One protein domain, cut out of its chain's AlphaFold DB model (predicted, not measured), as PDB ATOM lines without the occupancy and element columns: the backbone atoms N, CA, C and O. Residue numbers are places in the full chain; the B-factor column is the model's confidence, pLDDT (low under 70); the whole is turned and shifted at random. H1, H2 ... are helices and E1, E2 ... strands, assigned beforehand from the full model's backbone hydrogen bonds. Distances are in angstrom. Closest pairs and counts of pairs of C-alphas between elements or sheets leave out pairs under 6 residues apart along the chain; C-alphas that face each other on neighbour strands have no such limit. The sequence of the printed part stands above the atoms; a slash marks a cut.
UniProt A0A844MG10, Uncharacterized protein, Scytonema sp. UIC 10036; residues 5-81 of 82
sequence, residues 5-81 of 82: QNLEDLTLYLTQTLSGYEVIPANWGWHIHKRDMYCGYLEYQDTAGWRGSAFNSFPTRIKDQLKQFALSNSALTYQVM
ATOM      1  N   GLN A   5     -45.363  42.002   3.864       60.25
ATOM      2  CA  GLN A   5     -43.973  41.574   4.016       60.25
ATOM      3  C   GLN A   5     -43.196  42.453   5.014       60.25
ATOM      4  O   GLN A   5     -42.535  41.933   5.905       60.25
ATOM      5  N   ASN A   6     -43.384  43.779   4.974       79.88
ATOM      6  CA  ASN A   6     -42.761  44.681   5.949       79.88
ATOM      7  C   ASN A   6     -43.255  44.426   7.385       79.88
ATOM      8  O   ASN A   6     -42.516  44.658   8.338       79.88
ATOM      9  N   LEU A   7     -44.506  43.989   7.570       81.75
ATOM     10  CA  LEU A   7     -45.037  43.672   8.900       81.75
ATOM     11  C   LEU A   7     -44.455  42.368   9.451       81.75
ATOM     12  O   LEU A   7     -44.166  42.303  10.646       81.75
ATOM     13  N   GLU A   8     -44.262  41.358   8.606       86.81
ATOM     14  CA  GLU A   8     -43.635  40.087   8.985       86.81
ATOM     15  C   GLU A   8     -42.166  40.293   9.377       86.81
ATOM     16  O   GLU A   8     -41.763  39.864  10.459       86.81
ATOM     17  N   ASP A   9     -41.406  41.055   8.582       88.50
ATOM     18  CA  ASP A   9     -40.003  41.381   8.870       88.50
ATOM     19  C   ASP A   9     -39.851  42.165  10.183       88.50
ATOM     20  O   ASP A   9     -39.002  41.847  11.022       88.50
ATOM     21  N   LEU A  10     -40.712  43.165  10.413       90.75
ATOM     22  CA  LEU A  10     -40.724  43.928  11.666       90.75
ATOM     23  C   LEU A  10     -41.123  43.059  12.862       90.75
ATOM     24  O   LEU A  10     -40.550  43.209  13.942       90.75
ATOM     25  N   THR A  11     -42.078  42.145  12.679       93.06
ATOM     26  CA  THR A  11     -42.490  41.213  13.737       93.06
ATOM     27  C   THR A  11     -41.340  40.281  14.098       93.06
ATOM     28  O   THR A  11     -41.015  40.151  15.276       93.06
ATOM     29  N   LEU A  12     -40.662  39.701  13.102       93.19
ATOM     30  CA  LEU A  12     -39.504  38.837  13.316       93.19
ATOM     31  C   LEU A  12     -38.381  39.576  14.055       93.19
ATOM     32  O   LEU A  12     -37.849  39.067  15.046       93.19
ATOM     33  N   TYR A  13     -38.057  40.794  13.613       93.75
ATOM     34  CA  TYR A  13     -37.064  41.641  14.269       93.75
ATOM     35  C   TYR A  13     -37.417  41.914  15.739       93.75
ATOM     36  O   TYR A  13     -36.552  41.815  16.617       93.75
ATOM     37  N   LEU A  14     -38.685  42.224  16.032       95.56
ATOM     38  CA  LEU A  14     -39.148  42.443  17.401       95.56
ATOM     39  C   LEU A  14     -39.051  41.176  18.246       95.56
ATOM     40  O   LEU A  14     -38.528  41.252  19.352       95.56
ATOM     41  N   THR A  15     -39.498  40.022  17.749       95.38
ATOM     42  CA  THR A  15     -39.416  38.750  18.485       95.38
ATOM     43  C   THR A  15     -37.968  38.390  18.830       95.38
ATOM     44  O   THR A  15     -37.696  37.919  19.933       95.38
ATOM     45  N   GLN A  16     -37.016  38.663  17.931       95.06
ATOM     46  CA  GLN A  16     -35.589  38.443  18.186       95.06
ATOM     47  C   GLN A  16     -35.010  39.451  19.191       95.06
ATOM     48  O   GLN A  16     -34.296  39.072  20.121       95.06
ATOM     49  N   THR A  17     -35.320  40.739  19.021       95.25
ATOM     50  CA  THR A  17     -34.787  41.825  19.863       95.25
ATOM     51  C   THR A  17     -35.372  41.791  21.274       95.25
ATOM     52  O   THR A  17     -34.687  42.083  22.255       95.25
ATOM     53  N   LEU A  18     -36.643  41.412  21.388       95.56
ATOM     54  CA  LEU A  18     -37.404  41.348  22.626       95.56
ATOM     55  C   LEU A  18     -37.523  39.903  23.128       95.56
ATOM     56  O   LEU A  18     -38.575  39.516  23.610       95.56
ATOM     57  N   SER A  19     -36.451  39.110  23.074       91.12
ATOM     58  CA  SER A  19     -36.462  37.666  23.393       91.12
ATOM     59  C   SER A  19     -36.971  37.279  24.797       91.12
ATOM     60  O   SER A  19     -37.253  36.113  25.055       91.12
ATOM     61  N   GLY A  20     -37.096  38.241  25.717       92.88
ATOM     62  CA  GLY A  20     -37.716  38.066  27.039       92.88
ATOM     63  C   GLY A  20     -39.157  38.581  27.152       92.88
ATOM     64  O   GLY A  20     -39.668  38.693  28.269       92.88
ATOM     65  N   TYR A  21     -39.771  38.955  26.034       96.44
ATOM     66  CA  TYR A  21     -41.117  39.499  25.920       96.44
ATOM     67  C   TYR A  21     -41.919  38.672  24.917       96.44
ATOM     68  O   TYR A  21     -41.379  38.107  23.969       96.44
ATOM     69  N   GLU A  22     -43.228  38.653  25.108       96.75
ATOM     70  CA  GLU A  22     -44.165  38.180  24.104       96.75
ATOM     71  C   GLU A  22     -44.563  39.359  23.208       96.75
ATOM     72  O   GLU A  22     -44.879  40.452  23.695       96.75
ATOM     73  N   VAL A  23     -44.504  39.136  21.895       96.69
ATOM     74  CA  VAL A  23     -44.795  40.127  20.857       96.69
ATOM     75  C   VAL A  23     -46.016  39.643  20.088       96.69
ATOM     76  O   VAL A  23     -45.918  38.711  19.294       96.69
ATOM     77  N   ILE A  24     -47.165  40.265  20.334       95.06
ATOM     78  CA  ILE A  24     -48.447  39.848  19.761       95.06
ATOM     79  C   ILE A  24     -48.850  40.868  18.690       95.06
ATOM     80  O   ILE A  24     -49.068  42.033  19.034       95.06
ATOM     81  N   PRO A  25     -48.948  40.478  17.406       93.31
ATOM     82  CA  PRO A  25     -49.423  41.370  16.353       93.31
ATOM     83  C   PRO A  25     -50.812  41.938  16.662       93.31
ATOM     84  O   PRO A  25     -51.703  41.236  17.139       93.31
ATOM     85  N   ALA A  26     -50.994  43.218  16.364       91.19
ATOM     86  CA  ALA A  26     -52.230  43.962  16.550       91.19
ATOM     87  C   ALA A  26     -52.477  44.887  15.349       91.19
ATOM     88  O   ALA A  26     -51.620  45.060  14.477       91.19
ATOM     89  N   ASN A  27     -53.651  45.519  15.300       87.50
ATOM     90  CA  ASN A  27     -53.957  46.485  14.248       87.50
ATOM     91  C   ASN A  27     -52.954  47.644  14.285       87.50
ATOM     92  O   ASN A  27     -53.000  48.458  15.201       87.50
ATOM     93  N   TRP A  28     -52.103  47.725  13.255       82.50
ATOM     94  CA  TRP A  28     -51.068  48.750  13.055       82.50
ATOM     95  C   TRP A  28     -49.846  48.693  13.992       82.50
ATOM     96  O   TRP A  28     -49.025  49.616  13.959       82.50
ATOM     97  N   GLY A  29     -49.657  47.606  14.749       93.19
ATOM     98  CA  GLY A  29     -48.547  47.480  15.699       93.19
ATOM     99  C   GLY A  29     -48.552  46.167  16.479       93.19
ATOM    100  O   GLY A  29     -48.971  45.137  15.957       93.19
ATOM    101  N   TRP A  30     -48.065  46.200  17.722       96.81
ATOM    102  CA  TRP A  30     -47.881  45.019  18.566       96.81
ATOM    103  C   TRP A  30     -48.239  45.297  20.026       96.81
ATOM    104  O   TRP A  30     -47.836  46.310  20.602       96.81
ATOM    105  N   HIS A  31     -48.948  44.361  20.650       97.38
ATOM    106  CA  HIS A  31     -49.058  44.291  22.102       97.38
ATOM    107  C   HIS A  31     -47.829  43.585  22.661       97.38
ATOM    108  O   HIS A  31     -47.447  42.513  22.187       97.38
ATOM    109  N   ILE A  32     -47.206  44.195  23.668       97.88
ATOM    110  CA  ILE A  32     -45.989  43.669  24.277       97.88
ATOM    111  C   ILE A  32     -46.286  43.227  25.699       97.88
ATOM    112  O   ILE A  32     -46.796  44.008  26.507       97.88
ATOM    113  N   HIS A  33     -45.922  41.990  26.019       97.25
ATOM    114  CA  HIS A  33     -46.074  41.421  27.352       97.25
ATOM    115  C   HIS A  33     -44.730  40.921  27.877       97.25
ATOM    116  O   HIS A  33     -43.849  40.535  27.115       97.25
ATOM    117  N   LYS A  34     -44.553  40.933  29.196       95.25
ATOM    118  CA  LYS A  34     -43.413  40.307  29.867       95.25
ATOM    119  C   LYS A  34     -43.954  39.362  30.921       95.25
ATOM    120  O   LYS A  34     -44.350  39.812  31.997       95.25
ATOM    121  N   ARG A  35     -43.955  38.062  30.611       91.00
ATOM    122  CA  ARG A  35     -44.745  37.075  31.368       91.00
ATOM    123  C   ARG A  35     -46.206  37.557  31.399       91.00
ATOM    124  O   ARG A  35     -46.700  38.018  30.378       91.00
ATOM    125  N   ASP A  36     -46.840  37.585  32.565       91.00
ATOM    126  CA  ASP A  36     -48.246  37.984  32.719       91.00
ATOM    127  C   ASP A  36     -48.474  39.511  32.722       91.00
ATOM    128  O   ASP A  36     -49.604  39.980  32.843       91.00
ATOM    129  N   MET A  37     -47.413  40.321  32.606       94.50
ATOM    130  CA  MET A  37     -47.517  41.781  32.652       94.50
ATOM    131  C   MET A  37     -47.643  42.388  31.254       94.50
ATOM    132  O   MET A  37     -46.703  42.334  30.456       94.50
ATOM    133  N   TYR A  38     -48.759  43.072  30.995       95.94
ATOM    134  CA  TYR A  38     -48.899  43.912  29.809       95.94
ATOM    135  C   TYR A  38     -47.990  45.144  29.912       95.94
ATOM    136  O   TYR A  38     -48.146  45.984  30.798       95.94
ATOM    137  N   CYS A  39     -47.023  45.246  29.000       95.44
ATOM    138  CA  CYS A  39     -46.052  46.339  28.951       95.44
ATOM    139  C   CYS A  39     -46.558  47.538  28.145       95.44
ATOM    140  O   CYS A  39     -46.021  48.636  28.307       95.44
ATOM    141  N   GLY A  40     -47.562  47.333  27.287       96.94
ATOM    142  CA  GLY A  40     -48.180  48.371  26.475       96.94
ATOM    143  C   GLY A  40     -48.227  48.035  24.988       96.94
ATOM    144  O   GLY A  40     -47.900  46.930  24.554       96.94
ATOM    145  N   TYR A  41     -48.617  49.039  24.210       97.00
ATOM    146  CA  TYR A  41     -48.647  48.973  22.755       97.00
ATOM    147  C   TYR A  41     -47.349  49.543  22.178       97.00
ATOM    148  O   TYR A  41     -46.816  50.531  22.702       97.00
ATOM    149  N   LEU A  42     -46.849  48.917  21.118       96.50
ATOM    150  CA  LEU A  42     -45.682  49.335  20.352       96.50
ATOM    151  C   LEU A  42     -46.062  49.462  18.877       96.50
ATOM    152  O   LEU A  42     -46.710  48.586  18.316       96.50
ATOM    153  N   GLU A  43     -45.599  50.517  18.226       94.00
ATOM    154  CA  GLU A  43     -45.755  50.714  16.790       94.00
ATOM    155  C   GLU A  43     -44.463  51.241  16.166       94.00
ATOM    156  O   GLU A  43     -43.629  51.858  16.833       94.00
ATOM    157  N   TYR A  44     -44.312  50.999  14.867       90.94
ATOM    158  CA  TYR A  44     -43.230  51.543  14.053       90.94
ATOM    159  C   TYR A  44     -43.785  52.553  13.052       90.94
ATOM    160  O   TYR A  44     -44.766  52.260  12.365       90.94
ATOM    161  N   GLN A  45     -43.157  53.716  12.936       86.00
ATOM    162  CA  GLN A  45     -43.474  54.726  11.931       86.00
ATOM    163  C   GLN A  45     -42.200  55.076  11.161       86.00
ATOM    164  O   GLN A  45     -41.185  55.374  11.781       86.00
ATOM    165  N   ASP A  46     -42.247  55.095   9.830       79.06
ATOM    166  CA  ASP A  46     -41.039  55.268   9.005       79.06
ATOM    167  C   ASP A  46     -40.290  56.580   9.299       79.06
ATOM    168  O   ASP A  46     -39.064  56.615   9.284       79.06
ATOM    169  N   THR A  47     -41.018  57.650   9.630       79.31
ATOM    170  CA  THR A  47     -40.453  58.979   9.916       79.31
ATOM    171  C   THR A  47     -40.101  59.208  11.386       79.31
ATOM    172  O   THR A  47     -39.330  60.113  11.694       79.31
ATOM    173  N   ALA A  48     -40.670  58.425  12.306       82.94
ATOM    174  CA  ALA A  48     -40.570  58.670  13.750       82.94
ATOM    175  C   ALA A  48     -39.996  57.487  14.548       82.94
ATOM    176  O   ALA A  48     -39.796  57.603  15.758       82.94
ATOM    177  N   GLY A  49     -39.724  56.362  13.883       89.75
ATOM    178  CA  GLY A  49     -39.211  55.133  14.470       89.75
ATOM    179  C   GLY A  49     -40.220  54.417  15.370       89.75
ATOM    180  O   GLY A  49     -41.430  54.440  15.136       89.75
ATOM    181  N   TRP A  50     -39.701  53.752  16.401       93.12
ATOM    182  CA  TRP A  50     -40.487  52.988  17.373       93.12
ATOM    183  C   TRP A  50     -41.128  53.889  18.426       93.12
ATOM    184  O   TRP A  50     -40.451  54.717  19.038       93.12
ATOM    185  N   ARG A  51     -42.431  53.706  18.667       92.19
ATOM    186  CA  ARG A  51     -43.228  54.520  19.597       92.19
ATOM    187  C   ARG A  51     -44.273  53.682  20.326       92.19
ATOM    188  O   ARG A  51     -44.539  52.545  19.955       92.19
ATOM    189  N   GLY A  52     -44.876  54.266  21.359       93.75
ATOM    190  CA  GLY A  52     -45.939  53.646  22.151       93.75
ATOM    191  C   GLY A  52     -45.546  53.425  23.610       93.75
ATOM    192  O   GLY A  52     -44.387  53.590  23.998       93.75
ATOM    193  N   SER A  53     -46.526  53.080  24.444       95.12
ATOM    194  CA  SER A  53     -46.327  52.923  25.890       95.12
ATOM    195  C   SER A  53     -45.350  51.797  26.231       95.12
ATOM    196  O   SER A  53     -44.551  51.956  27.154       95.12
ATOM    197  N   ALA A  54     -45.323  50.723  25.432       96.44
ATOM    198  CA  ALA A  54     -44.366  49.632  25.603       96.44
ATOM    199  C   ALA A  54     -42.913  50.088  25.462       96.44
ATOM    200  O   ALA A  54     -42.047  49.581  26.174       96.44
ATOM    201  N   PHE A  55     -42.643  51.077  24.602       95.38
ATOM    202  CA  PHE A  55     -41.286  51.575  24.397       95.38
ATOM    203  C   PHE A  55     -40.675  52.079  25.706       95.38
ATOM    204  O   PHE A  55     -39.510  51.811  25.990       95.38
ATOM    205  N   ASN A  56     -41.465  52.754  26.546       92.00
ATOM    206  CA  ASN A  56     -41.001  53.295  27.822       92.00
ATOM    207  C   ASN A  56     -40.680  52.204  28.850       92.00
ATOM    208  O   ASN A  56     -39.757  52.387  29.648       92.00
ATOM    209  N   SER A  57     -41.365  51.063  28.765       91.25
ATOM    210  CA  SER A  57     -41.203  49.890  29.631       91.25
ATOM    211  C   SER A  57     -39.915  49.098  29.359       91.25
ATOM    212  O   SER A  57     -39.552  48.211  30.135       91.25
ATOM    213  N   PHE A  58     -39.203  49.396  28.267       94.69
ATOM    214  CA  PHE A  58     -37.990  48.674  27.904       94.69
ATOM    215  C   PHE A  58     -36.725  49.177  28.624       94.69
ATOM    216  O   PHE A  58     -36.554  50.384  28.838       94.69
ATOM    217  N   PRO A  59     -35.780  48.270  28.938       95.00
ATOM    218  CA  PRO A  59     -34.414  48.626  29.304       95.00
ATOM    219  C   PRO A  59     -33.735  49.492  28.237       95.00
ATOM    220  O   PRO A  59     -33.999  49.341  27.043       95.00
ATOM    221  N   THR A  60     -32.792  50.339  28.659       95.75
ATOM    222  CA  THR A  60     -32.039  51.245  27.772       95.75
ATOM    223  C   THR A  60     -31.412  50.518  26.583       95.75
ATOM    224  O   THR A  60     -31.587  50.949  25.451       95.75
ATOM    225  N   ARG A  61     -30.796  49.349  26.809       94.75
ATOM    226  CA  ARG A  61     -30.182  48.543  25.740       94.75
ATOM    227  C   ARG A  61     -31.162  48.188  24.616       94.75
ATOM    228  O   ARG A  61     -30.814  48.315  23.448       94.75
ATOM    229  N   ILE A  62     -32.381  47.773  24.965       95.69
ATOM    230  CA  ILE A  62     -33.417  47.433  23.979       95.69
ATOM    231  C   ILE A  62     -33.868  48.696  23.242       95.69
ATOM    232  O   ILE A  62     -33.946  48.694  22.016       95.69
ATOM    233  N   LYS A  63     -34.107  49.797  23.970       95.31
ATOM    234  CA  LYS A  63     -34.463  51.091  23.363       95.31
ATOM    235  C   LYS A  63     -33.423  51.526  22.330       95.31
ATOM    236  O   LYS A  63     -33.799  52.016  21.269       95.31
ATOM    237  N   ASP A  64     -32.142  51.331  22.618       94.50
ATOM    238  CA  ASP A  64     -31.060  51.712  21.713       94.50
ATOM    239  C   ASP A  64     -30.991  50.808  20.477       94.50
ATOM    240  O   ASP A  64     -30.862  51.328  19.372       94.50
ATOM    241  N   GLN A  65     -31.182  49.490  20.613       94.31
ATOM    242  CA  GLN A  65     -31.286  48.586  19.456       94.31
ATOM    243  C   GLN A  65     -32.448  48.975  18.532       94.31
ATOM    244  O   GLN A  65     -32.270  49.103  17.322       94.31
ATOM    245  N   LEU A  66     -33.624  49.249  19.105       93.38
ATOM    246  CA  LEU A  66     -34.790  49.716  18.356       93.38
ATOM    247  C   LEU A  66     -34.500  51.032  17.611       93.38
ATOM    248  O   LEU A  66     -34.820  51.154  16.428       93.38
ATOM    249  N   LYS A  67     -33.849  52.004  18.262       91.81
ATOM    250  CA  LYS A  67     -33.451  53.265  17.612       91.81
ATOM    251  C   LYS A  67     -32.461  53.045  16.466       91.81
ATOM    252  O   LYS A  67     -32.628  53.662  15.421       91.81
ATOM    253  N   GLN A  68     -31.467  52.172  16.638       90.12
ATOM    254  CA  GLN A  68     -30.483  51.875  15.589       90.12
ATOM    255  C   GLN A  68     -31.145  51.286  14.341       90.12
ATOM    256  O   GLN A  68     -30.858  51.740  13.237       90.12
ATOM    257  N   PHE A  69     -32.101  50.369  14.513       88.00
ATOM    258  CA  PHE A  69     -32.896  49.851  13.397       88.00
ATOM    259  C   PHE A  69     -33.639  50.965  12.640       88.00
ATOM    260  O   PHE A  69     -33.621  51.007  11.412       88.00
ATOM    261  N   ALA A  70     -34.272  51.900  13.358       84.62
ATOM    262  CA  ALA A  70     -34.987  53.012  12.728       84.62
ATOM    263  C   ALA A  70     -34.039  53.942  11.941       84.62
ATOM    264  O   ALA A  70     -34.386  54.426  10.863       84.62
ATOM    265  N   LEU A  71     -32.817  54.155  12.439       81.50
ATOM    266  CA  LEU A  71     -31.791  54.940  11.749       81.50
ATOM    267  C   LEU A  71     -31.273  54.231  10.490       81.50
ATOM    268  O   LEU A  71     -31.175  54.859   9.439       81.50
ATOM    269  N   SER A  72     -31.004  52.925  10.550       77.75
ATOM    270  CA  SER A  72     -30.584  52.167   9.363       77.75
ATOM    271  C   SER A  72     -31.689  52.081   8.313       77.75
ATOM    272  O   SER A  72     -31.419  52.199   7.121       77.75
ATOM    273  N   ASN A  73     -32.941  51.914   8.745       70.00
ATOM    274  CA  ASN A  73     -34.069  51.805   7.828       70.00
ATOM    275  C   ASN A  73     -34.397  53.153   7.169       70.00
ATOM    276  O   ASN A  73     -34.635  53.207   5.970       70.00
ATOM    277  N   SER A  74     -34.326  54.262   7.913       61.16
ATOM    278  CA  SER A  74     -34.470  55.600   7.320       61.16
ATOM    279  C   SER A  74     -33.353  55.909   6.316       61.16
ATOM    280  O   SER A  74     -33.648  56.419   5.238       61.16
ATOM    281  N   ALA A  75     -32.102  55.530   6.601       58.38
ATOM    282  CA  ALA A  75     -30.986  55.687   5.664       58.38
ATOM    283  C   ALA A  75     -31.198  54.930   4.336       58.38
ATOM    284  O   ALA A  75     -30.890  55.472   3.275       58.38
ATOM    285  N   LEU A  76     -31.773  53.722   4.378       56.41
ATOM    286  CA  LEU A  76     -32.127  52.951   3.179       56.41
ATOM    287  C   LEU A  76     -33.243  53.627   2.370       56.41
ATOM    288  O   LEU A  76     -33.153  53.708   1.147       56.41
ATOM    289  N   THR A  77     -34.254  54.189   3.037       53.03
ATOM    290  CA  THR A  77     -35.333  54.933   2.368       53.03
ATOM    291  C   THR A  77     -34.811  56.181   1.649       53.03
ATOM    292  O   THR A  77     -35.299  56.509   0.570       53.03
ATOM    293  N   TYR A  78     -33.792  56.857   2.194       50.50
ATOM    294  CA  TYR A  78     -33.154  57.995   1.520       50.50
ATOM    295  C   TYR A  78     -32.281  57.584   0.330       50.50
ATOM    296  O   TYR A  78     -32.217  58.341  -0.627       50.50
ATOM    297  N   GLN A  79     -31.645  56.408   0.347       45.66
ATOM    298  CA  GLN A  79     -30.804  55.935  -0.764       45.66
ATOM    299  C   GLN A  79     -31.601  55.492  -1.997       45.66
ATOM    300  O   GLN A  79     -31.088  55.568  -3.105       45.66
ATOM    301  N   VAL A  80     -32.847  55.042  -1.823       47.38
ATOM    302  CA  VAL A  80     -33.717  54.611  -2.936       47.38
ATOM    303  C   VAL A  80     -34.408  55.801  -3.626       47.38
ATOM    304  O   VAL A  80     -34.945  55.650  -4.718       47.38
ATOM    305  N   MET A  81     -34.389  56.992  -3.015       49.53
ATOM    306  CA  MET A  81     -34.987  58.215  -3.571       49.53
ATOM    307  C   MET A  81     -33.973  59.177  -4.227       49.53
ATOM    308  O   MET A  81     -34.330  60.334  -4.458       49.53
TER     309      MET A  81
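What this domain is: This is residues 5 to 81 of the 82 residues of an uncharacterized protein of Scytonema sp. UIC 10036 (UniProt A0A844MG10). A strongly twisted sheet of four strands has two helices over one of its faces: H1 over the E1 and E2 part, and the long H3 at the E4 edge, with the short H2 beside E3. The tight turn between E2 and E3 lies at one end of the long axis and the last residues after H3 at the other. The printed part has 77 residues, with three named helices and four named strands in the order H1, E1, E2, E3, E4, H2, H3; the sheet's order is E1, E2, E3, E4, all antiparallel, and the class is mixed, helices and strands. The whole is compact, with a radius of gyration of the C-alphas of 12.3 A, yet elongated in outline, spanning 44 by 25 by 19 A.

Where its parts are: The longest strand, E3, runs over residues 37 to 45, 24.8 A from first to last C-alpha. E2 is residues 29 to 34, 16.7 A; E1 is residues 22 to 26, 12.5 A; E4 is residues 49 to 51, 6.5 A. H1, residues 5 to 17, begins at C-alpha 5 (-43.973, 41.574, 4.016) and is 18.3 A long. H2 is residues 53 to 56, 5.7 A. H3, residues 60 to 79, runs 28.9 A from C-alpha 60 (-32.039, 51.245, 27.772) to C-alpha 79 (-30.804, 55.935, -0.764).

How they stand to each other: The strands form a meander, each the antiparallel neighbour of the one before, in three hairpins. In E1 and E2, N 24 and O 31 are within hydrogen-bond range at 2.9 A; in E2 and E3, N 30 and O 42 at 2.8 A; in E3 and E4, N 45 and O 49 at 2.9 A. The pairing of E3 is staggered: residues 37 to 42 pair with E2, residues 43 to 45 with E4. H1 and H3 with the sheet E1, E2, E3, E4 make two layers, that is, helices on one face of a sheet. H1 lies over E2 at a height over the sheet of 9.2 A and runs along the strands, at 17 degrees to E2 on the local plane. The closest C-alphas of H3 and E4 are those of Gly 49 and Ala 70, 5.0 A apart. H1 and H3 are close but not clearly touching, with C-alphas of Thr 17 and Ile 62 closest at 7.1 A, and run opposite ways at a shallow tilt of 29 degrees. H2 stands only just at the sheet's level, with a height of 3.9 A; its closest C-alpha to E3 is Ala 54, 4.1 A from that of Gly 40. H1 and H2 are apart. In H1 and H3 every O i to N i+4 pair is within hydrogen-bond range; H2 is too short for such a pair.

The domain as a whole: The two C-alphas farthest apart, those of Asp 36 and Met 81, are 43.6 A apart. The printed part has no cut, and each link between named elements is tight. The mean pLDDT of the printed part is 87.2, with residue 5 and residues 74 to 81 under 70.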